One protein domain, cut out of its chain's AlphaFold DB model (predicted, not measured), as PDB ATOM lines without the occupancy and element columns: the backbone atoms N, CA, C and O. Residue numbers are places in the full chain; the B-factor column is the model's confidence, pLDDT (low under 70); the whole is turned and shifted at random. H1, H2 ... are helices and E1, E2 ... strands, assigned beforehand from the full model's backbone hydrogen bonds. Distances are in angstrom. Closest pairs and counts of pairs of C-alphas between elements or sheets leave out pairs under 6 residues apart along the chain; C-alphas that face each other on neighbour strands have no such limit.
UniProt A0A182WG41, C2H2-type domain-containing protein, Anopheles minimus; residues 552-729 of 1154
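What this domain is: This is residues 552 to 729 of the 1154 residues of the protein "C2H2-type domain-containing protein" of Anopheles minimus (UniProt A0A182WG41). Two small antiparallel sheets, E1 E2 E3 and E6 E7, come together near their ends, with helix H3 packed on one face of the three-stranded sheet and helix H4 packed beside E6. H2 lies beside E7, H1 makes a corner with the far end of H3, and E4 and E5 form a small hairpin with a long loop, away from both sheets. The printed part has 178 residues, with five named helices and seven named strands in the order H1 H2 E1 E2 E3 H3 E4 E5 E6 H4 H5 E7. It is mixed, helices and strands, with 82 residues in named elements, under half. It is compact, with a radius of gyration of the C-alphas of 17.1 A and spans of 53 by 48 by 27 A.

How they stand to each other: H1, residues 566 to 573, touches residues 638 to 640 of H3, residues 629 to 640. Their closest C-alphas, Val 567 and His 639, are 6.4 A apart, and their lines are about perpendicular at 73 degrees. H2, residues 586 to 594, comes closest to E7, residues 721 to 728, at the C-alphas of Ile 592 and Phe 724, 7.0 A. E1, residues 602 to 606, E2, residues 609 to 617, and E3, residues 624 to 627, form a meander, each strand the antiparallel neighbour of the one before. N 604 and O 613 are 2.9 A apart, and N 614 and O 627 2.8 A, within hydrogen-bond range. H3 is on this sheet at a height of 10.9 A, in two layers, over E3 and along the strands at 20 degrees on the local plane. The closest C-alphas of E2 and E7, Phe 616 and Val 727, are 6.9 A apart. E4, residues 645 to 647, and E5, residues 672 to 674, form an antiparallel hairpin, with N 646 and O 673 at 2.9 A. E6, residues 684 to 690, is the antiparallel neighbour of E7, with N 687 and O 724 at 2.9 A. The C-alphas of Tyr 688 in E6 and Phe 700 in H4, residues 700 to 709, are the closest of the two, 6.4 A. H5, residues 712 to 715, only just touches H4, only at the corner, with 3 pairs of C-alphas within 8 A. In H1, H2 and H4 every O i to N i+4 pair is within hydrogen-bond range, in H3 7 of 8 are, and H5 is too short for such a pair.

Where its parts are: H1 begins at C-alpha 566, (63.624, 10.956, 120.369). E2 is 22.5 A long and bends by 54 degrees at residue 612; H3 is 16.5 A, E6 19.0 A and E7 19.1 A, which ends at C-alpha 728, (65.512, 11.124, 94.350).

The domain as a whole: The farthest C-alphas, Tyr 608 and Ser 716, are 54.4 A apart. The printed part has no cut. The links H1 to H2 and E4 to E5 are long. pLDDT is under 70 at residues 607 to 610, 657 to 671 and 712 to 719.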
ATOM      1  N   TYR A 552      72.522   9.012 121.109       83.25
ATOM      2  CA  TYR A 552      71.609  10.141 121.250       83.25
ATOM      3  C   TYR A 552      70.275   9.951 120.513       83.25
ATOM      4  O   TYR A 552      69.341  10.715 120.753       83.25
ATOM      5  N   MET A 553      70.144   8.926 119.661       83.06
ATOM      6  CA  MET A 553      68.848   8.473 119.137       83.06
ATOM      7  C   MET A 553      67.942   7.872 120.214       83.06
ATOM      8  O   MET A 553      66.726   7.890 120.037       83.06
ATOM      9  N   GLU A 554      68.508   7.419 121.332       84.50
ATOM     10  CA  GLU A 554      67.759   6.986 122.513       84.50
ATOM     11  C   GLU A 554      67.830   8.033 123.632       84.50
ATOM     12  O   GLU A 554      66.813   8.318 124.261       84.50
ATOM     13  N   LYS A 555      68.990   8.675 123.844       86.50
ATOM     14  CA  LYS A 555      69.274   9.570 124.985       86.50
ATOM     15  C   LYS A 555      69.199  11.056 124.607       86.50
ATOM     16  O   LYS A 555      69.896  11.520 123.707       86.50
ATOM     17  N   CYS A 556      68.395  11.855 125.312       86.81
ATOM     18  CA  CYS A 556      68.233  13.275 124.977       86.81
ATOM     19  C   CYS A 556      69.410  14.143 125.470       86.81
ATOM     20  O   CYS A 556      69.792  14.092 126.634       86.81
ATOM     21  N   CYS A 557      69.924  15.035 124.615       83.25
ATOM     22  CA  CYS A 557      71.011  15.971 124.941       83.25
ATOM     23  C   CYS A 557      70.579  17.148 125.848       83.25
ATOM     24  O   CYS A 557      71.408  17.990 126.192       83.25
ATOM     25  N   LEU A 558      69.281  17.265 126.175       83.69
ATOM     26  CA  LEU A 558      68.679  18.430 126.846       83.69
ATOM     27  C   LEU A 558      67.923  18.105 128.147       83.69
ATOM     28  O   LEU A 558      67.625  19.021 128.914       83.69
ATOM     29  N   CYS A 559      67.589  16.837 128.403       86.75
ATOM     30  CA  CYS A 559      67.019  16.370 129.670       86.75
ATOM     31  C   CYS A 559      67.196  14.852 129.816       86.75
ATOM     32  O   CYS A 559      67.528  14.169 128.855       86.75
ATOM     33  N   SER A 560      66.878  14.302 130.987       84.81
ATOM     34  CA  SER A 560      67.016  12.873 131.327       84.81
ATOM     35  C   SER A 560      66.035  11.917 130.615       84.81
ATOM     36  O   SER A 560      65.707  10.866 131.157       84.81
ATOM     37  N   TYR A 561      65.516  12.275 129.436       88.12
ATOM     38  CA  TYR A 561      64.646  11.392 128.656       88.12
ATOM     39  C   TYR A 561      65.482  10.357 127.900       88.12
ATOM     40  O   TYR A 561      66.436  10.720 127.206       88.12
ATOM     41  N   ASN A 562      65.080   9.091 128.013       87.94
ATOM     42  CA  ASN A 562      65.625   7.971 127.259       87.94
ATOM     43  C   ASN A 562      64.473   7.208 126.576       87.94
ATOM     44  O   ASN A 562      63.474   6.912 127.239       87.94
ATOM     45  N   GLY A 563      64.590   6.903 125.283       85.56
ATOM     46  CA  GLY A 563      63.622   6.097 124.533       85.56
ATOM     47  C   GLY A 563      63.520   6.403 123.032       85.56
ATOM     48  O   GLY A 563      63.804   7.506 122.570       85.56
ATOM     49  N   GLU A 564      63.021   5.411 122.289       74.81
ATOM     50  CA  GLU A 564      62.995   5.295 120.815       74.81
ATOM     51  C   GLU A 564      62.410   6.494 120.037       74.81
ATOM     52  O   GLU A 564      62.721   6.705 118.866       74.81
ATOM     53  N   LEU A 565      61.527   7.296 120.644       83.88
ATOM     54  CA  LEU A 565      60.801   8.376 119.958       83.88
ATOM     55  C   LEU A 565      61.484   9.745 120.104       83.88
ATOM     56  O   LEU A 565      60.818  10.777 120.228       83.88
ATOM     57  N   MET A 566      62.815   9.776 120.055       87.56
ATOM     58  CA  MET A 566      63.624  10.956 120.369       87.56
ATOM     59  C   MET A 566      63.268  12.221 119.572       87.56
ATOM     60  O   MET A 566      63.121  13.300 120.146       87.56
ATOM     61  N   VAL A 567      63.060  12.122 118.256       87.38
ATOM     62  CA  VAL A 567      62.675  13.287 117.428       87.38
ATOM     63  C   VAL A 567      61.329  13.870 117.873       87.38
ATOM     64  O   VAL A 567      61.166  15.088 117.946       87.38
ATOM     65  N   ARG A 568      60.380  13.009 118.251       84.75
ATOM     66  CA  ARG A 568      59.075  13.409 118.792       84.75
ATOM     67  C   ARG A 568      59.210  14.066 120.170       84.75
ATOM     68  O   ARG A 568      58.508  15.038 120.442       84.75
ATOM     69  N   HIS A 569      60.116  13.565 121.010       85.31
ATOM     70  CA  HIS A 569      60.464  14.179 122.294       85.31
ATOM     71  C   HIS A 569      61.048  15.586 122.103       85.31
ATOM     72  O   HIS A 569      60.520  16.532 122.683       85.31
ATOM     73  N   TYR A 570      62.042  15.779 121.225       86.81
ATOM     74  CA  TYR A 570      62.570  17.121 120.925       86.81
ATOM     75  C   TYR A 570      61.468  18.093 120.463       86.81
ATOM     76  O   TYR A 570      61.390  19.210 120.976       86.81
ATOM     77  N   VAL A 571      60.585  17.670 119.548       86.06
ATOM     78  CA  VAL A 571      59.507  18.522 119.006       86.06
ATOM     79  C   VAL A 571      58.491  18.959 120.074       86.06
ATOM     80  O   VAL A 571      58.007  20.090 120.009       86.06
ATOM     81  N   PHE A 572      58.162  18.114 121.060       82.31
ATOM     82  CA  PHE A 572      57.144  18.439 122.074       82.31
ATOM     83  C   PHE A 572      57.704  18.972 123.396       82.31
ATOM     84  O   PHE A 572      57.126  19.899 123.965       82.31
ATOM     85  N   ASN A 573      58.829  18.443 123.870       81.81
ATOM     86  CA  ASN A 573      59.419  18.802 125.159       81.81
ATOM     87  C   ASN A 573      60.447  19.940 125.024       81.81
ATOM     88  O   ASN A 573      60.646  20.705 125.971       81.81
ATOM     89  N   HIS A 574      61.055  20.109 123.844       83.56
ATOM     90  CA  HIS A 574      62.060  21.141 123.574       83.56
ATOM     91  C   HIS A 574      61.753  22.021 122.336       83.56
ATOM     92  O   HIS A 574      62.673  22.347 121.587       83.56
ATOM     93  N   PRO A 575      60.515  22.532 122.134       78.00
ATOM     94  CA  PRO A 575      60.084  23.224 120.903       78.00
ATOM     95  C   PRO A 575      60.804  24.554 120.588       78.00
ATOM     96  O   PRO A 575      60.527  25.182 119.568       78.00
ATOM     97  N   LYS A 576      61.703  25.020 121.465       78.56
ATOM     98  CA  LYS A 576      62.579  26.189 121.258       78.56
ATOM     99  C   LYS A 576      64.018  25.816 120.869       78.56
ATOM    100  O   LYS A 576      64.862  26.700 120.783       78.56
ATOM    101  N   LYS A 577      64.318  24.530 120.690       81.69
ATOM    102  CA  LYS A 577      65.641  24.008 120.333       81.69
ATOM    103  C   LYS A 577      65.562  23.213 119.023       81.69
ATOM    104  O   LYS A 577      64.470  22.801 118.630       81.69
ATOM    105  N   PRO A 578      66.682  23.047 118.302       82.50
ATOM    106  CA  PRO A 578      66.740  22.141 117.161       82.50
ATOM    107  C   PRO A 578      66.576  20.682 117.612       82.50
ATOM    108  O   PRO A 578      66.799  20.342 118.773       82.50
ATOM    109  N   VAL A 579      66.208  19.808 116.676       88.31
ATOM    110  CA  VAL A 579      66.218  18.356 116.879       88.31
ATOM    111  C   VAL A 579      67.661  17.884 116.708       88.31
ATOM    112  O   VAL A 579      68.104  17.682 115.584       88.31
ATOM    113  N   TYR A 580      68.414  17.760 117.803       84.75
ATOM    114  CA  TYR A 580      69.872  17.546 117.760       84.75
ATOM    115  C   TYR A 580      70.267  16.365 116.859       84.75
ATOM    116  O   TYR A 580      71.156  16.502 116.028       84.75
ATOM    117  N   VAL A 581      69.534  15.253 116.956       86.31
ATOM    118  CA  VAL A 581      69.712  14.007 116.184       86.31
ATOM    119  C   VAL A 581      69.374  14.098 114.690       86.31
ATOM    120  O   VAL A 581      69.583  13.132 113.962       86.31
ATOM    121  N   SER A 582      68.895  15.244 114.197       92.06
ATOM    122  CA  SER A 582      68.642  15.509 112.770       92.06
ATOM    123  C   SER A 582      69.949  15.730 111.983       92.06
ATOM    124  O   SER A 582      70.058  16.638 111.158       92.06
ATOM    125  N   ARG A 583      70.971  14.920 112.263       91.25
ATOM    126  CA  ARG A 583      72.292  14.916 111.627       91.25
ATOM    127  C   ARG A 583      72.508  13.561 110.986       91.25
ATOM    128  O   ARG A 583      72.286  12.541 111.636       91.25
ATOM    129  N   VAL A 584      72.955  13.564 109.739       91.69
ATOM    130  CA  VAL A 584      73.429  12.345 109.076       91.69
ATOM    131  C   VAL A 584      74.803  11.956 109.632       91.69
ATOM    132  O   VAL A 584      75.577  12.827 110.042       91.69
ATOM    133  N   ALA A 585      75.108  10.656 109.660       90.56
ATOM    134  CA  ALA A 585      76.408  10.158 110.114       90.56
ATOM    135  C   ALA A 585      77.567  10.769 109.290       90.56
ATOM    136  O   ALA A 585      77.377  11.020 108.095       90.56
ATOM    137  N   PRO A 586      78.765  11.002 109.868       89.31
ATOM    138  CA  PRO A 586      79.857  11.695 109.175       89.31
ATOM    139  C   PRO A 586      80.259  11.095 107.822       89.31
ATOM    140  O   PRO A 586      80.480  11.847 106.876       89.31
ATOM    141  N   GLU A 587      80.282   9.768 107.699       88.69
ATOM    142  CA  GLU A 587      80.560   9.048 106.447       88.69
ATOM    143  C   GLU A 587      79.491   9.333 105.382       88.69
ATOM    144  O   GLU A 587      79.790   9.786 104.276       88.69
ATOM    145  N   GLN A 588      78.215   9.177 105.743       89.62
ATOM    146  CA  GLN A 588      77.089   9.470 104.857       89.62
ATOM    147  C   GLN A 588      77.048  10.957 104.458       89.62
ATOM    148  O   GLN A 588      76.679  11.296 103.332       89.62
ATOM    149  N   ALA A 589      77.501  11.847 105.344       90.06
ATOM    150  CA  ALA A 589      77.676  13.267 105.073       90.06
ATOM    151  C   ALA A 589      78.839  13.564 104.104       90.06
ATOM    152  O   ALA A 589      78.820  14.601 103.438       90.06
ATOM    153  N   GLN A 590      79.860  12.706 104.017       89.75
ATOM    154  CA  GLN A 590      80.917  12.811 103.004       89.75
ATOM    155  C   GLN A 590      80.404  12.343 101.639       89.75
ATOM    156  O   GLN A 590      80.585  13.061 100.660       89.75
ATOM    157  N   LEU A 591      79.670  11.225 101.582       87.88
ATOM    158  CA  LEU A 591      79.017  10.751 100.351       87.88
ATOM    159  C   LEU A 591      78.073  11.817  99.759       87.88
ATOM    160  O   LEU A 591      78.167  12.132  98.576       87.88
ATOM    161  N   ILE A 592      77.245  12.454 100.597       89.81
ATOM    162  CA  ILE A 592      76.347  13.555 100.194       89.81
ATOM    163  C   ILE A 592      77.114  14.805  99.717       89.81
ATOM    164  O   ILE A 592      76.596  15.570  98.906       89.81
ATOM    165  N   ARG A 593      78.338  15.053 100.205       89.12
ATOM    166  CA  ARG A 593      79.194  16.146  99.698       89.12
ATOM    167  C   ARG A 593      79.878  15.781  98.377       89.12
ATOM    168  O   ARG A 593      80.108  16.679  97.575       89.12
ATOM    169  N   ALA A 594      80.214  14.505  98.172       88.19
ATOM    170  CA  ALA A 594      80.867  14.014  96.961       88.19
ATOM    171  C   ALA A 594      79.915  14.014  95.754       88.19
ATOM    172  O   ALA A 594      80.317  14.440  94.673       88.19
ATOM    173  N   ASP A 595      78.656  13.611  95.950       87.50
ATOM    174  CA  ASP A 595      77.594  13.778  94.953       87.50
ATOM    175  C   ASP A 595      76.268  14.236  95.602       87.50
ATOM    176  O   ASP A 595      75.463  13.414  96.048       87.50
ATOM    177  N   PRO A 596      76.001  15.558  95.648       87.56
ATOM    178  CA  PRO A 596      74.779  16.099  96.241       87.56
ATOM    179  C   PRO A 596      73.485  15.795  95.469       87.56
ATOM    180  O   PRO A 596      72.400  16.032  96.008       87.56
ATOM    181  N   PHE A 597      73.552  15.326  94.217       87.00
ATOM    182  CA  PHE A 597      72.366  15.156  93.360       87.00
ATOM    183  C   PHE A 597      72.255  13.779  92.684       87.00
ATOM    184  O   PHE A 597      71.210  13.496  92.095       87.00
ATOM    185  N   GLY A 598      73.264  12.919  92.826       80.44
ATOM    186  CA  GLY A 598      73.370  11.584  92.240       80.44
ATOM    187  C   GLY A 598      72.114  10.739  92.383       80.44
ATOM    188  O   GLY A 598      71.659  10.443  93.492       80.44
ATOM    189  N   ILE A 599      71.536  10.354  91.246       77.19
ATOM    190  CA  ILE A 599      70.260   9.640  91.197       77.19
ATOM    191  C   ILE A 599      70.480   8.178  91.600       77.19
ATOM    192  O   ILE A 599      71.004   7.381  90.824       77.19
ATOM    193  N   SER A 600      70.069   7.827  92.819       80.69
ATOM    194  CA  SER A 600      70.235   6.489  93.401       80.69
ATOM    195  C   SER A 600      68.913   5.733  93.573       80.69
ATOM    196  O   SER A 600      68.911   4.504  93.684       80.69
ATOM    197  N   GLY A 601      67.778   6.441  93.556       84.38
ATOM    198  CA  GLY A 601      66.451   5.827  93.583       84.38
ATOM    199  C   GLY A 601      65.893   5.467  92.208       84.38
ATOM    200  O   GLY A 601      66.327   5.965  91.166       84.38
ATOM    201  N   LYS A 602      64.855   4.628  92.212       87.19
ATOM    202  CA  LYS A 602      64.095   4.247  91.015       87.19
ATOM    203  C   LYS A 602      62.601   4.441  91.247       87.19
ATOM    204  O   LYS A 602      62.091   4.076  92.308       87.19
ATOM    205  N   LYS A 603      61.901   4.976  90.246       84.69
ATOM    206  CA  LYS A 603      60.439   4.926  90.188       84.69
ATOM    207  C   LYS A 603      60.009   3.507  89.811       84.69
ATOM    208  O   LYS A 603      60.665   2.866  88.994       84.69
ATOM    209  N   ALA A 604      58.937   3.016  90.416       82.81
ATOM    210  CA  ALA A 604      58.326   1.730  90.096       82.81
ATOM    211  C   ALA A 604      56.801   1.815  90.265       82.81
ATOM    212  O   ALA A 604      56.288   2.735  90.905       82.81
ATOM    213  N   VAL A 605      56.076   0.843  89.713       78.88
ATOM    214  CA  VAL A 605      54.637   0.670  89.961       78.88
ATOM    215  C   VAL A 605      54.447  -0.235  91.181       78.88
ATOM    216  O   VAL A 605      55.215  -1.177  91.398       78.88
ATOM    217  N   SER A 606      53.446   0.056  92.012       77.12
ATOM    218  CA  SER A 606      53.132  -0.759  93.185       77.12
ATOM    219  C   SER A 606      52.686  -2.174  92.801       77.12
ATOM    220  O   SER A 606      51.928  -2.381  91.857       77.12
ATOM    221  N   ARG A 607      53.061  -3.171  93.618       62.91
ATOM    222  CA  ARG A 607      52.607  -4.572  93.471       62.91
ATOM    223  C   ARG A 607      51.089  -4.766  93.643       62.91
ATOM    224  O   ARG A 607      50.609  -5.884  93.487       62.91
ATOM    225  N   TYR A 608      50.352  -3.702  93.967       67.25
ATOM    226  CA  TYR A 608      48.911  -3.711  94.226       67.25
ATOM    227  C   TYR A 608      48.108  -2.724  93.347       67.25
ATOM    228  O   TYR A 608      46.943  -2.470  93.646       67.25
ATOM    229  N   GLY A 609      48.702  -2.179  92.276       54.66
ATOM    230  CA  GLY A 609      48.019  -1.338  91.278       54.66
ATOM    231  C   GLY A 609      48.838  -0.124  90.830       54.66
ATOM    232  O   GLY A 609      49.955   0.078  91.302       54.66
ATOM    233  N   ASP A 610      48.245   0.713  89.973       63.69
ATOM    234  CA  ASP A 610      48.864   1.828  89.219       63.69
ATOM    235  C   ASP A 610      49.444   2.990  90.064       63.69
ATOM    236  O   ASP A 610      49.724   4.075  89.557       63.69
ATOM    237  N   GLN A 611      49.614   2.805  91.374       71.94
ATOM    238  CA  GLN A 611      50.232   3.795  92.248       71.94
ATOM    239  C   GLN A 611      51.749   3.813  92.064       71.94
ATOM    240  O   GLN A 611      52.439   2.812  92.274       71.94
ATOM    241  N   GLU A 612      52.262   4.992  91.722       81.31
ATOM    242  CA  GLU A 612      53.689   5.261  91.592       81.31
ATOM    243  C   GLU A 612      54.384   5.215  92.963       81.31
ATOM    244  O   GLU A 612      54.027   5.950  93.890       81.31
ATOM    245  N   ILE A 613      55.409   4.373  93.080       88.88
ATOM    246  CA  ILE A 613      56.257   4.247  94.269       88.88
ATOM    247  C   ILE A 613      57.716   4.575  93.942       88.88
ATOM    248  O   ILE A 613      58.193   4.413  92.818       88.88
ATOM    249  N   ILE A 614      58.435   5.037  94.958       90.00
ATOM    250  CA  ILE A 614      59.849   5.398  94.911       90.00
ATOM    251  C   ILE A 614      60.616   4.371  95.736       90.00
ATOM    252  O   ILE A 614      60.405   4.249  96.946       90.00
ATOM    253  N   VAL A 615      61.522   3.650  95.077       89.81
ATOM    254  CA  VAL A 615      62.477   2.740  95.712       89.81
ATOM    255  C   VAL A 615      63.777   3.499  95.959       89.81
ATOM    256  O   VAL A 615      64.498   3.799  95.007       89.81
ATOM    257  N   PHE A 616      64.086   3.803  97.219       92.31
ATOM    258  CA  PHE A 616      65.238   4.623  97.625       92.31
ATOM    259  C   PHE A 616      65.772   4.179  99.007       92.31
ATOM    260  O   PHE A 616      65.060   3.512  99.761       92.31
ATOM    261  N   ARG A 617      67.034   4.500  99.337       91.00
ATOM    262  CA  ARG A 617      67.694   4.180 100.625       91.00
ATOM    263  C   ARG A 617      67.839   5.452 101.459       91.00
ATOM    264  O   ARG A 617      68.478   6.396 101.010       91.00
ATOM    265  N   CYS A 618      67.246   5.500 102.650       92.69
ATOM    266  CA  CYS A 618      67.236   6.724 103.450       92.69
ATOM    267  C   CYS A 618      68.612   7.070 104.038       92.69
ATOM    268  O   CYS A 618      69.184   6.290 104.793       92.69
ATOM    269  N   HIS A 619      69.069   8.302 103.802       90.25
ATOM    270  CA  HIS A 619      70.321   8.867 104.319       90.25
ATOM    271  C   HIS A 619      70.441   8.967 105.859       90.25
ATOM    272  O   HIS A 619      71.504   9.339 106.351       90.25
ATOM    273  N   PHE A 620      69.372   8.705 106.624       91.31
ATOM    274  CA  PHE A 620      69.350   8.833 108.092       91.31
ATOM    275  C   PHE A 620      69.250   7.510 108.866       91.31
ATOM    276  O   PHE A 620      69.401   7.521 110.084       91.31
ATOM    277  N   CYS A 621      68.892   6.407 108.211       89.12
ATOM    278  CA  CYS A 621      68.679   5.117 108.881       89.12
ATOM    279  C   CYS A 621      68.952   3.909 107.978       89.12
ATOM    280  O   CYS A 621      68.563   2.797 108.319       89.12
ATOM    281  N   ASP A 622      69.493   4.142 106.778       87.88
ATOM    282  CA  ASP A 622      69.848   3.158 105.747       87.88
ATOM    283  C   ASP A 622      68.750   2.186 105.274       87.88
ATOM    284  O   ASP A 622      68.966   1.382 104.363       87.88
ATOM    285  N   LEU A 623      67.530   2.323 105.795       89.06
ATOM    286  CA  LEU A 623      66.360   1.578 105.350       89.06
ATOM    287  C   LEU A 623      66.074   1.856 103.871       89.06
ATOM    288  O   LEU A 623      65.876   3.000 103.444       89.06
ATOM    289  N   ARG A 624      66.008   0.775 103.092       88.31
ATOM    290  CA  ARG A 624      65.547   0.784 101.707       88.31
ATOM    291  C   ARG A 624      64.031   0.637 101.685       88.31
ATOM    292  O   ARG A 624      63.516  -0.452 101.919       88.31
ATOM    293  N   LEU A 625      63.326   1.727 101.399       88.38
ATOM    294  CA  LEU A 625      61.865   1.754 101.347       88.38
ATOM    295  C   LEU A 625      61.380   1.776  99.891       88.38
ATOM    296  O   LEU A 625      62.102   2.211  98.991       88.38
ATOM    297  N   SER A 626      60.157   1.296  99.665       89.69
ATOM    298  CA  SER A 626      59.498   1.212  98.355       89.69
ATOM    299  C   SER A 626      58.099   1.826  98.449       89.69
ATOM    300  O   SER A 626      57.100   1.112  98.516       89.69
ATOM    301  N   GLU A 627      58.051   3.153  98.552       87.81
ATOM    302  CA  GLU A 627      56.919   3.894  99.125       87.81
ATOM    303  C   GLU A 627      56.454   5.047  98.230       87.81
ATOM    304  O   GLU A 627      57.214   5.559  97.406       87.81
ATOM    305  N   SER A 628      55.207   5.492  98.394       89.62
ATOM    306  CA  SER A 628      54.686   6.663  97.671       89.62
ATOM    307  C   SER A 628      55.354   7.968  98.133       89.62
ATOM    308  O   SER A 628      55.936   8.036  99.219       89.62
ATOM    309  N   GLN A 629      55.250   9.041  97.335       88.88
ATOM    310  CA  GLN A 629      55.830  10.348  97.688       88.88
ATOM    311  C   GLN A 629      55.385  10.832  99.078       88.88
ATOM    312  O   GLN A 629      56.224  11.215  99.885       88.88
ATOM    313  N   GLU A 630      54.093  10.755  99.401       86.56
ATOM    314  CA  GLU A 630      53.564  11.178 100.706       86.56
ATOM    315  C   GLU A 630      54.116  10.352 101.883       86.56
ATOM    316  O   GLU A 630      54.373  10.904 102.954       86.56
ATOM    317  N   LEU A 631      54.384   9.057 101.681       87.88
ATOM    318  CA  LEU A 631      54.986   8.191 102.699       87.88
ATOM    319  C   LEU A 631      56.501   8.424 102.848       87.88
ATOM    320  O   LEU A 631      57.024   8.339 103.961       87.88
ATOM    321  N   TRP A 632      57.196   8.844 101.787       90.25
ATOM    322  CA  TRP A 632      58.559   9.380 101.890       90.25
ATOM    323  C   TRP A 632      58.614  10.705 102.661       90.25
ATOM    324  O   TRP A 632      59.478  10.879 103.521       90.25
ATOM    325  N   LEU A 633      57.670  11.621 102.418       90.00
ATOM    326  CA  LEU A 633      57.566  12.891 103.151       90.00
ATOM    327  C   LEU A 633      57.262  12.658 104.647       90.00
ATOM    328  O   LEU A 633      57.824  13.349 105.502       90.00
ATOM    329  N   ASP A 634      56.430  11.659 104.967       88.12
ATOM    330  CA  ASP A 634      56.208  11.167 106.333       88.12
ATOM    331  C   ASP A 634      57.487  10.591 106.957       88.12
ATOM    332  O   ASP A 634      57.850  10.960 108.077       88.12
ATOM    333  N   HIS A 635      58.188   9.709 106.240       89.62
ATOM    334  CA  HIS A 635      59.403   9.054 106.717       89.62
ATOM    335  C   HIS A 635      60.519  10.059 107.038       89.62
ATOM    336  O   HIS A 635      61.014  10.057 108.163       89.62
ATOM    337  N   ILE A 636      60.847  10.982 106.127       91.94
ATOM    338  CA  ILE A 636      61.882  12.004 106.366       91.94
ATOM    339  C   ILE A 636      61.550  12.882 107.587       91.94
ATOM    340  O   ILE A 636      62.441  13.205 108.375       91.94
ATOM    341  N   SER A 637      60.270  13.196 107.826       89.88
ATOM    342  CA  SER A 637      59.861  13.986 108.999       89.88
ATOM    343  C   SER A 637      60.122  13.290 110.348       89.88
ATOM    344  O   SER A 637      60.231  13.971 111.371       89.88
ATOM    345  N   LYS A 638      60.275  11.955 110.368       88.75
ATOM    346  CA  LYS A 638      60.664  11.184 111.568       88.75
ATOM    347  C   LYS A 638      62.118  11.424 111.966       88.75
ATOM    348  O   LYS A 638      62.435  11.209 113.128       88.75
ATOM    349  N   HIS A 639      62.954  11.902 111.042       90.62
ATOM    350  CA  HIS A 639      64.348  12.269 111.295       90.62
ATOM    351  C   HIS A 639      64.511  13.781 111.497       90.62
ATOM    352  O   HIS A 639      65.137  14.195 112.471       90.62
ATOM    353  N   THR A 640      63.902  14.616 110.641       90.81
ATOM    354  CA  THR A 640      64.105  16.078 110.725       90.81
ATOM    355  C   THR A 640      63.262  16.787 111.780       90.81
ATOM    356  O   THR A 640      63.595  17.902 112.186       90.81
ATOM    357  N   GLY A 641      62.159  16.170 112.218       87.31
ATOM    358  CA  GLY A 641      61.173  16.779 113.116       87.31
ATOM    359  C   GLY A 641      60.343  17.898 112.482       87.31
ATOM    360  O   GLY A 641      59.561  18.549 113.175       87.31
ATOM    361  N   GLU A 642      60.465  18.124 111.170       88.75
ATOM    362  CA  GLU A 642      59.747  19.172 110.433       88.75
ATOM    363  C   GLU A 642      58.311  18.741 110.108       88.75
ATOM    364  O   GLU A 642      57.893  18.621 108.959       88.75
ATOM    365  N   TYR A 643      57.545  18.487 111.167       88.69
ATOM    366  CA  TYR A 643      56.174  18.000 111.112       88.69
ATOM    367  C   TYR A 643      55.291  18.908 110.240       88.69
ATOM    368  O   TYR A 643      55.216  20.126 110.434       88.69
ATOM    369  N   ARG A 644      54.642  18.296 109.240       85.62
ATOM    370  CA  ARG A 644      53.919  19.002 108.169       85.62
ATOM    371  C   ARG A 644      52.594  19.603 108.624       85.62
ATOM    372  O   ARG A 644      52.147  20.567 108.007       85.62
ATOM    373  N   TYR A 645      51.980  19.085 109.688       84.06
ATOM    374  CA  TYR A 645      50.675  19.535 110.175       84.06
ATOM    375  C   TYR A 645      50.787  20.308 111.485       84.06
ATOM    376  O   TYR A 645      51.707  20.111 112.280       84.06
ATOM    377  N   LYS A 646      49.815  21.183 111.728       82.88
ATOM    378  CA  LYS A 646      49.696  21.987 112.941       82.88
ATOM    379  C   LYS A 646      48.254  21.995 113.420       82.88
ATOM    380  O   LYS A 646      47.327  22.127 112.621       82.88
ATOM    381  N   CYS A 647      48.059  21.888 114.728       80.69
ATOM    382  CA  CYS A 647      46.741  22.029 115.323       80.69
ATOM    383  C   CYS A 647      46.217  23.460 115.120       80.69
ATOM    384  O   CYS A 647      46.905  24.430 115.430       80.69
ATOM    385  N   THR A 648      44.976  23.615 114.662       78.56
ATOM    386  CA  THR A 648      44.330  24.940 114.582       78.56
ATOM    387  C   THR A 648      43.960  25.511 115.955       78.56
ATOM    388  O   THR A 648      43.730  26.711 116.081       78.56
ATOM    389  N   LEU A 649      43.917  24.667 116.994       73.69
ATOM    390  CA  LEU A 649      43.457  25.014 118.345       73.69
ATOM    391  C   LEU A 649      44.595  25.222 119.363       73.69
ATOM    392  O   LEU A 649      44.329  25.649 120.486       73.69
ATOM    393  N   CYS A 650      45.853  24.923 119.019       73.88
ATOM    394  CA  CYS A 650      47.002  25.110 119.914       73.88
ATOM    395  C   CYS A 650      48.342  25.167 119.142       73.88
ATOM    396  O   CYS A 650      48.362  24.901 117.943       73.88
ATOM    397  N   PRO A 651      49.484  25.473 119.791       71.00
ATOM    398  CA  PRO A 651      50.782  25.553 119.109       71.00
ATOM    399  C   PRO A 651      51.348  24.222 118.580       71.00
ATOM    400  O   PRO A 651      52.375  24.249 117.908       71.00
ATOM    401  N   THR A 652      50.747  23.076 118.914       74.50
ATOM    402  CA  THR A 652      51.350  21.755 118.692       74.50
ATOM    403  C   THR A 652      51.316  21.318 117.223       74.50
ATOM    404  O   THR A 652      50.291  21.430 116.546       74.50
ATOM    405  N   PHE A 653      52.439  20.772 116.751       79.81
ATOM    406  CA  PHE A 653      52.605  20.193 115.416       79.81
ATOM    407  C   PHE A 653      52.327  18.681 115.410       79.81
ATOM    408  O   PHE A 653      52.396  18.028 116.448       79.81
ATOM    409  N   ALA A 654      52.023  18.114 114.247       78.44
ATOM    410  CA  ALA A 654      51.744  16.692 114.070       78.44
ATOM    411  C   ALA A 654      52.335  16.171 112.758       78.44
ATOM    412  O   ALA A 654      52.408  16.890 111.757       78.44
ATOM    413  N   ARG A 655      52.747  14.903 112.761       79.06
ATOM    414  CA  ARG A 655      53.356  14.263 111.591       79.06
ATOM    415  C   ARG A 655      52.311  13.882 110.539       79.06
ATOM    416  O   ARG A 655      52.566  14.044 109.351       79.06
ATOM    417  N   LEU A 656      51.134  13.431 110.977       75.12
ATOM    418  CA  LEU A 656      50.022  13.002 110.121       75.12
ATOM    419  C   LEU A 656      48.771  13.883 110.325       75.12
ATOM    420  O   LEU A 656      48.575  14.425 111.414       75.12
ATOM    421  N   PRO A 657      47.862  13.982 109.333       67.81
ATOM    422  CA  PRO A 657      46.646  14.794 109.464       67.81
ATOM    423  C   PRO A 657      45.615  14.194 110.435       67.81
ATOM    424  O   PRO A 657      44.754  14.910 110.935       67.81
ATOM    425  N   ILE A 658      45.705  12.888 110.718       65.25
ATOM    426  CA  ILE A 658      44.817  12.146 111.634       65.25
ATOM    427  C   ILE A 658      45.586  11.678 112.888       65.25
ATOM    428  O   ILE A 658      45.223  10.689 113.526       65.25
ATOM    429  N   ASP A 659      46.683  12.354 113.241       60.09
ATOM    430  CA  ASP A 659      47.514  11.988 114.391       60.09
ATOM    431  C   ASP A 659      46.757  12.291 115.700       60.09
ATOM    432  O   ASP A 659      46.761  13.415 116.208       60.09
ATOM    433  N   ARG A 660      46.056  11.283 116.247       53.94
ATOM    434  CA  ARG A 660      45.194  11.374 117.450       53.94
ATOM    435  C   ARG A 660      45.981  11.572 118.759       53.94
ATOM    436  O   ARG A 660      45.562  11.118 119.825       53.94
ATOM    437  N   VAL A 661      47.136  12.229 118.700       51.31
ATOM    438  CA  VAL A 661      47.960  12.560 119.862       51.31
ATOM    439  C   VAL A 661      47.131  13.389 120.839       51.31
ATOM    440  O   VAL A 661      46.552  14.413 120.466       51.31
ATOM    441  N   LYS A 662      47.128  12.979 122.114       52.47
ATOM    442  CA  LYS A 662      46.626  13.761 123.257       52.47
ATOM    443  C   LYS A 662      47.559  14.952 123.519       52.47
ATOM    444  O   LYS A 662      48.263  15.002 124.518       52.47
ATOM    445  N   HIS A 663      47.614  15.870 122.563       55.84
ATOM    446  CA  HIS A 663      48.604  16.938 122.486       55.84
ATOM    447  C   HIS A 663      48.436  17.983 123.598       55.84
ATOM    448  O   HIS A 663      49.429  18.552 124.027       55.84
ATOM    449  N   HIS A 664      47.211  18.174 124.103       52.84
ATOM    450  CA  HIS A 664      46.906  18.758 125.414       52.84
ATOM    451  C   HIS A 664      45.580  18.171 125.934       52.84
ATOM    452  O   HIS A 664      44.696  17.856 125.139       52.84
ATOM    453  N   SER A 665      45.388  18.097 127.256       50.22
ATOM    454  CA  SER A 665      44.144  17.601 127.886       50.22
ATOM    455  C   SER A 665      42.887  18.420 127.551       50.22
ATOM    456  O   SER A 665      41.771  17.927 127.691       50.22
ATOM    457  N   VAL A 666      43.061  19.663 127.092       53.19
ATOM    458  CA  VAL A 666      41.983  20.611 126.764       53.19
ATOM    459  C   VAL A 666      41.395  20.380 125.362       53.19
ATOM    460  O   VAL A 666      40.282  20.822 125.087       53.19
ATOM    461  N   CYS A 667      42.111  19.703 124.458       58.25
ATOM    462  CA  CYS A 667      41.731  19.621 123.048       58.25
ATOM    463  C   CYS A 667      41.188  18.234 122.674       58.25
ATOM    464  O   CYS A 667      41.937  17.301 122.387       58.25
ATOM    465  N   THR A 668      39.862  18.110 122.677       55.94
ATOM    466  CA  THR A 668      39.141  16.836 122.519       55.94
ATOM    467  C   THR A 668      38.781  16.468 121.075       55.94
ATOM    468  O   THR A 668      38.314  15.358 120.847       55.94
ATOM    469  N   ASN A 669      39.009  17.359 120.104       58.41
ATOM    470  CA  ASN A 669      38.947  17.071 118.664       58.41
ATOM    471  C   ASN A 669      39.768  18.127 117.890       58.41
ATOM    472  O   ASN A 669      39.234  19.189 117.560       58.41
ATOM    473  N   PRO A 670      41.067  17.894 117.628       60.84
ATOM    474  CA  PRO A 670      41.881  18.830 116.861       60.84
ATOM    475  C   PRO A 670      41.553  18.770 115.367       60.84
ATOM    476  O   PRO A 670      41.543  17.695 114.774       60.84
ATOM    477  N   SER A 671      41.395  19.933 114.733       69.44
ATOM    478  CA  SER A 671      41.559  20.035 113.281       69.44
ATOM    479  C   SER A 671      43.035  20.296 112.967       69.44
ATOM    480  O   SER A 671      43.660  21.176 113.569       69.44
ATOM    481  N   MET A 672      43.601  19.490 112.068       76.75
ATOM    482  CA  MET A 672      44.982  19.606 111.604       76.75
ATOM    483  C   MET A 672      45.026  20.392 110.299       76.75
ATOM    484  O   MET A 672      44.476  19.964 109.286       76.75
ATOM    485  N   GLN A 673      45.714  21.529 110.313       79.31
ATOM    486  CA  GLN A 673      46.018  22.301 109.113       79.31
ATOM    487  C   GLN A 673      47.397  21.895 108.583       79.31
ATOM    488  O   GLN A 673      48.348  21.775 109.356       79.31
ATOM    489  N   LEU A 674      47.523  21.717 107.265       82.12
ATOM    490  CA  LEU A 674      48.826  21.587 106.612       82.12
ATOM    491  C   LEU A 674      49.581  22.921 106.743       82.12
ATOM    492  O   LEU A 674      49.086  23.968 106.331       82.12
ATOM    493  N   TRP A 675      50.750  22.874 107.372       78.44
ATOM    494  CA  TRP A 675      51.553  24.032 107.771       78.44
ATOM    495  C   TRP A 675      52.864  24.139 106.978       78.44
ATOM    496  O   TRP A 675      53.303  25.247 106.681       78.44
ATOM    497  N   HIS A 676      53.458  23.008 106.578       77.00
ATOM    498  CA  HIS A 676      54.594  22.973 105.656       77.00
ATOM    499  C   HIS A 676      54.266  22.125 104.417       77.00
ATOM    500  O   HIS A 676      54.000  20.927 104.519       77.00
ATOM    501  N   THR A 677      54.330  22.747 103.241       72.19
ATOM    502  CA  THR A 677      54.312  22.081 101.931       72.19
ATOM    503  C   THR A 677      55.731  22.003 101.379       72.19
ATOM    504  O   THR A 677      56.373  23.038 101.198       72.19
ATOM    505  N   TYR A 678      56.199  20.797 101.079       79.44
ATOM    506  CA  TYR A 678      57.422  20.546 100.326       79.44
ATOM    507  C   TYR A 678      57.191  19.308  99.451       79.44
ATOM    508  O   TYR A 678      56.628  18.319  99.920       79.44
ATOM    509  N   ASN A 679      57.561  19.410  98.175       76.00
ATOM    510  CA  ASN A 679      57.207  18.464  97.114       76.00
ATOM    511  C   ASN A 679      58.484  17.957  96.421       76.00
ATOM    512  O   ASN A 679      59.562  18.521  96.614       76.00
ATOM    513  N   PHE A 680      58.355  16.936  95.573       84.06
ATOM    514  CA  PHE A 680      59.430  16.527  94.669       84.06
ATOM    515  C   PHE A 680      59.497  17.483  93.463       84.06
ATOM    516  O   PHE A 680      58.539  17.604  92.701       84.06
ATOM    517  N   GLU A 681      60.634  18.150  93.282       81.75
ATOM    518  CA  GLU A 681      60.950  19.028  92.153       81.75
ATOM    519  C   GLU A 681      61.865  18.267  91.182       81.75
ATOM    520  O   GLU A 681      62.933  17.813  91.576       81.75
ATOM    521  N   ALA A 682      61.453  18.085  89.921       80.00
ATOM    522  CA  ALA A 682      62.219  17.323  88.920       80.00
ATOM    523  C   ALA A 682      62.691  15.928  89.409       80.00
ATOM    524  O   ALA A 682      63.812  15.514  89.136       80.00
ATOM    525  N   ASN A 683      61.827  15.209  90.141       85.88
ATOM    526  CA  ASN A 683      62.093  13.916  90.803       85.88
ATOM    527  C   ASN A 683      63.016  13.964  92.039       85.88
ATOM    528  O   ASN A 683      63.283  12.924  92.643       85.88
ATOM    529  N   HIS A 684      63.450  15.148  92.473       87.69
ATOM    530  CA  HIS A 684      64.265  15.357  93.667       87.69
ATOM    531  C   HIS A 684      63.433  15.941  94.816       87.69
ATOM    532  O   HIS A 684      62.774  16.966  94.663       87.69
ATOM    533  N   LEU A 685      63.512  15.345  96.005       92.31
ATOM    534  CA  LEU A 685      63.190  16.051  97.244       92.31
ATOM    535  C   LEU A 685      64.486  16.676  97.762       92.31
ATOM    536  O   LEU A 685      65.450  15.958  98.030       92.31
ATOM    537  N   TYR A 686      64.520  17.999  97.903       92.50
ATOM    538  CA  TYR A 686      65.716  18.720  98.341       92.50
ATOM    539  C   TYR A 686      65.770  18.926  99.857       92.50
ATOM    540  O   TYR A 686      64.754  19.191 100.496       92.50
ATOM    541  N   ALA A 687      66.979  18.885 100.412       92.62
ATOM    542  CA  ALA A 687      67.284  19.324 101.770       92.62
ATOM    543  C   ALA A 687      68.600  20.115 101.806       92.62
ATOM    544  O   ALA A 687      69.329  20.209 100.816       92.62
ATOM    545  N   TYR A 688      68.894  20.693 102.966       93.56
ATOM    546  CA  TYR A 688      70.074  21.504 103.230       93.56
ATOM    547  C   TYR A 688      70.858  20.857 104.369       93.56
ATOM    548  O   TYR A 688      70.270  20.549 105.407       93.56
ATOM    549  N   MET A 689      72.165  20.671 104.186       92.50
ATOM    550  CA  MET A 689      73.090  20.137 105.187       92.50
ATOM    551  C   MET A 689      74.071  21.221 105.646       92.50
ATOM    552  O   MET A 689      74.654  21.917 104.821       92.50
ATOM    553  N   CYS A 690      74.282  21.368 106.952       90.75
ATOM    554  CA  CYS A 690      75.258  22.297 107.512       90.75
ATOM    555  C   CYS A 690      76.678  21.737 107.353       90.75
ATOM    556  O   CYS A 690      76.999  20.678 107.903       90.75
ATOM    557  N   ASN A 691      77.554  22.460 106.647       87.75
ATOM    558  CA  ASN A 691      78.878  21.945 106.295       87.75
ATOM    559  C   ASN A 691      79.816  21.806 107.506       87.75
ATOM    560  O   ASN A 691      80.717  20.972 107.449       87.75
ATOM    561  N   LYS A 692      79.572  22.552 108.597       84.19
ATOM    562  CA  LYS A 692      80.325  22.459 109.863       84.19
ATOM    563  C   LYS A 692      79.996  21.207 110.690       84.19
ATOM    564  O   LYS A 692      80.882  20.707 111.370       84.19
ATOM    565  N   CYS A 693      78.745  20.734 110.692       86.75
ATOM    566  CA  CYS A 693      78.276  19.801 111.732       86.75
ATOM    567  C   CYS A 693      77.270  18.719 111.273       86.75
ATOM    568  O   CYS A 693      76.677  18.037 112.108       86.75
ATOM    569  N   ASN A 694      77.053  18.566 109.960       90.81
ATOM    570  CA  ASN A 694      76.178  17.559 109.333       90.81
ATOM    571  C   ASN A 694      74.682  17.623 109.718       90.81
ATOM    572  O   ASN A 694      73.924  16.717 109.376       90.81
ATOM    573  N   PHE A 695      74.229  18.686 110.393       91.75
ATOM    574  CA  PHE A 695      72.806  18.928 110.658       91.75
ATOM    575  C   PHE A 695      72.049  19.109 109.339       91.75
ATOM    576  O   PHE A 695      72.510  19.839 108.465       91.75
ATOM    577  N   VAL A 696      70.901  18.451 109.183       92.44
ATOM    578  CA  VAL A 696      70.093  18.431 107.956       92.44
ATOM    579  C   VAL A 696      68.676  18.916 108.249       92.44
ATOM    580  O   VAL A 696      68.062  18.499 109.228       92.44
ATOM    581  N   GLN A 697      68.132  19.770 107.383       92.75
ATOM    582  CA  GLN A 697      66.722  20.180 107.390       92.75
ATOM    583  C   GLN A 697      66.214  20.295 105.948       92.75
ATOM    584  O   GLN A 697      66.945  20.742 105.061       92.75
ATOM    585  N   VAL A 698      64.954  19.940 105.711       90.88
ATOM    586  CA  VAL A 698      64.260  20.151 104.432       90.88
ATOM    587  C   VAL A 698      64.005  21.647 104.222       90.88
ATOM    588  O   VAL A 698      64.202  22.168 103.123       90.88
ATOM    589  N   LEU A 699      63.628  22.384 105.273       88.25
ATOM    590  CA  LEU A 699      63.333  23.812 105.171       88.25
ATOM    591  C   LEU A 699      64.581  24.664 105.427       88.25
ATOM    592  O   LEU A 699      65.094  24.757 106.546       88.25
ATOM    593  N   PHE A 700      65.003  25.417 104.408       86.62
ATOM    594  CA  PHE A 700      66.135  26.351 104.495       86.62
ATOM    595  C   PHE A 700      65.982  27.397 105.619       86.62
ATOM    596  O   PHE A 700      66.972  27.885 106.157       86.62
ATOM    597  N   VAL A 701      64.749  27.720 106.032       85.00
ATOM    598  CA  VAL A 701      64.475  28.617 107.172       85.00
ATOM    599  C   VAL A 701      64.954  28.012 108.499       85.00
ATOM    600  O   VAL A 701      65.529  28.731 109.317       85.00
ATOM    601  N   ASN A 702      64.790  26.700 108.705       87.25
ATOM    602  CA  ASN A 702      65.325  26.012 109.883       87.25
ATOM    603  C   ASN A 702      66.855  25.908 109.823       87.25
ATOM    604  O   ASN A 702      67.514  26.146 110.833       87.25
ATOM    605  N   MET A 703      67.425  25.670 108.638       88.50
ATOM    606  CA  MET A 703      68.880  25.704 108.443       88.50
ATOM    607  C   MET A 703      69.471  27.088 108.774       88.50
ATOM    608  O   MET A 703      70.407  27.184 109.562       88.50
ATOM    609  N   LYS A 704      68.875  28.183 108.278       84.62
ATOM    610  CA  LYS A 704      69.289  29.560 108.625       84.62
ATOM    611  C   LYS A 704      69.163  29.887 110.115       84.62
ATOM    612  O   LYS A 704      69.900  30.743 110.602       84.62
ATOM    613  N   ARG A 705      68.230  29.250 110.830       84.38
ATOM    614  CA  ARG A 705      68.096  29.384 112.286       84.38
ATOM    615  C   ARG A 705      69.243  28.675 113.005       84.38
ATOM    616  O   ARG A 705      69.939  29.329 113.769       84.38
ATOM    617  N   HIS A 706      69.504  27.410 112.679       85.62
ATOM    618  CA  HIS A 706      70.646  26.652 113.201       85.62
ATOM    619  C   HIS A 706      71.991  27.362 112.947       85.62
ATOM    620  O   HIS A 706      72.748  27.595 113.886       85.62
ATOM    621  N   LEU A 707      72.250  27.812 111.712       85.19
ATOM    622  CA  LEU A 707      73.473  28.555 111.366       85.19
ATOM    623  C   LEU A 707      73.657  29.832 112.210       85.19
ATOM    624  O   LEU A 707      74.786  30.214 112.498       85.19
ATOM    625  N   ARG A 708      72.565  30.486 112.628       81.31
ATOM    626  CA  ARG A 708      72.602  31.683 113.484       81.31
ATOM    627  C   ARG A 708      72.764  31.351 114.970       81.31
ATOM    628  O   ARG A 708      73.466  32.070 115.670       81.31
ATOM    629  N   GLU A 709      72.062  30.328 115.451       81.12
ATOM    630  CA  GLU A 709      71.969  29.988 116.876       81.12
ATOM    631  C   GLU A 709      73.177  29.169 117.364       81.12
ATOM    632  O   GLU A 709      73.643  29.396 118.478       81.12
ATOM    633  N   ASP A 710      73.714  28.272 116.529       77.06
ATOM    634  CA  ASP A 710      74.775  27.324 116.908       77.06
ATOM    635  C   ASP A 710      76.134  27.609 116.229       77.06
ATOM    636  O   ASP A 710      77.183  27.139 116.682       77.06
ATOM    637  N   HIS A 711      76.145  28.407 115.153       79.25
ATOM    638  CA  HIS A 711      77.353  28.782 114.402       79.25
ATOM    639  C   HIS A 711      77.508  30.305 114.175       79.25
ATOM    640  O   HIS A 711      77.841  30.707 113.060       79.25
ATOM    641  N   PRO A 712      77.339  31.182 115.189       67.25
ATOM    642  CA  PRO A 712      77.323  32.643 115.004       67.25
ATOM    643  C   PRO A 712      78.580  33.223 114.322       67.25
ATOM    644  O   PRO A 712      78.484  34.198 113.580       67.25
ATOM    645  N   GLU A 713      79.744  32.586 114.486       59.38
ATOM    646  CA  GLU A 713      81.004  32.904 113.787       59.38
ATOM    647  C   GLU A 713      80.897  32.874 112.249       59.38
ATOM    648  O   GLU A 713      81.701  33.492 111.552       59.38
ATOM    649  N   ALA A 714      79.898  32.172 111.702       52.47
ATOM    650  CA  ALA A 714      79.582  32.163 110.275       52.47
ATOM    651  C   ALA A 714      79.237  33.554 109.718       52.47
ATOM    652  O   ALA A 714      79.299  33.750 108.505       52.47
ATOM    653  N   GLY A 715      78.880  34.514 110.583       47.66
ATOM    654  CA  GLY A 715      78.445  35.859 110.202       47.66
ATOM    655  C   GLY A 715      79.470  36.694 109.427       47.66
ATOM    656  O   GLY A 715      79.067  37.669 108.799       47.66
ATOM    657  N   SER A 716      80.753  36.307 109.423       46.31
ATOM    658  CA  SER A 716      81.821  37.061 108.746       46.31
ATOM    659  C   SER A 716      82.517  36.311 107.605       46.31
ATOM    660  O   SER A 716      83.089  36.960 106.734       46.31
ATOM    661  N   ILE A 717      82.506  34.969 107.589       41.72
ATOM    662  CA  ILE A 717      83.170  34.161 106.546       41.72
ATOM    663  C   ILE A 717      82.368  32.885 106.243       41.72
ATOM    664  O   ILE A 717      82.407  31.924 107.006       41.72
ATOM    665  N   GLY A 718      81.714  32.855 105.079       52.41
ATOM    666  CA  GLY A 718      81.681  31.691 104.177       52.41
ATOM    667  C   GLY A 718      81.211  30.316 104.681       52.41
ATOM    668  O   GLY A 718      81.560  29.324 104.046       52.41
ATOM    669  N   VAL A 719      80.441  30.192 105.771       53.53
ATOM    670  CA  VAL A 719      79.886  28.881 106.172       53.53
ATOM    671  C   VAL A 719      78.667  28.547 105.314       53.53
ATOM    672  O   VAL A 719      77.520  28.818 105.669       53.53
ATOM    673  N   GLU A 720      78.940  27.959 104.156       72.25
ATOM    674  CA  GLU A 720      77.924  27.438 103.249       72.25
ATOM    675  C   GLU A 720      77.201  26.215 103.841       72.25
ATOM    676  O   GLU A 720      77.714  25.499 104.707       72.25
ATOM    677  N   CYS A 721      75.993  25.953 103.344       87.12
ATOM    678  CA  CYS A 721      75.269  24.709 103.579       87.12
ATOM    679  C   CYS A 721      75.008  24.020 102.235       87.12
ATOM    680  O   CYS A 721      74.397  24.616 101.344       87.12
ATOM    681  N   THR A 722      75.443  22.772 102.076       88.19
ATOM    682  CA  THR A 722      75.203  22.010 100.847       88.19
ATOM    683  C   THR A 722      73.704  21.748 100.678       88.19
ATOM    684  O   THR A 722      73.094  21.041 101.483       88.19
ATOM    685  N   LYS A 723      73.099  22.302  99.617       91.81
ATOM    686  CA  LYS A 723      71.800  21.835  99.109       91.81
ATOM    687  C   LYS A 723      72.037  20.498  98.409       91.81
ATOM    688  O   LYS A 723      72.873  20.431  97.514       91.81
ATOM    689  N   PHE A 724      71.295  19.470  98.797       91.94
ATOM    690  CA  PHE A 724      71.400  18.122  98.237       91.94
ATOM    691  C   PHE A 724      70.014  17.496  98.048       91.94
ATOM    692  O   PHE A 724      69.004  18.028  98.519       91.94
ATOM    693  N   SER A 725      69.953  16.364  97.353       91.94
ATOM    694  CA  SER A 725      68.738  15.567  97.214       91.94
ATOM    695  C   SER A 725      68.622  14.565  98.360       91.94
ATOM    696  O   SER A 725      69.352  13.582  98.403       91.94
ATOM    697  N   ILE A 726      67.687  14.784  99.284       92.00
ATOM    698  CA  ILE A 726      67.460  13.870 100.413       92.00
ATOM    699  C   ILE A 726      66.728  12.586  99.996       92.00
ATOM    700  O   ILE A 726      66.948  11.543 100.609       92.00
ATOM    701  N   VAL A 727      65.918  12.665  98.935       91.69
ATOM    702  CA  VAL A 727      65.347  11.537  98.178       91.69
ATOM    703  C   VAL A 727      65.414  11.904  96.693       91.69
ATOM    704  O   VAL A 727      65.238  13.077  96.354       91.69
ATOM    705  N   ASN A 728      65.666  10.949  95.800       89.44
ATOM    706  CA  ASN A 728      65.512  11.124  94.350       89.44
ATOM    707  C   ASN A 728      65.067   9.829  93.661       89.44
ATOM    708  O   ASN A 728      65.031   8.768  94.284       89.44
ATOM    709  N   PHE A 729      64.713   9.919  92.380       87.88
ATOM    710  CA  PHE A 729      64.460   8.758  91.530       87.88
ATOM    711  C   PHE A 729      64.659   9.085  90.049       87.88
ATOM    712  O   PHE A 729      64.381  10.206  89.627       87.88
TER     713      PHE A 729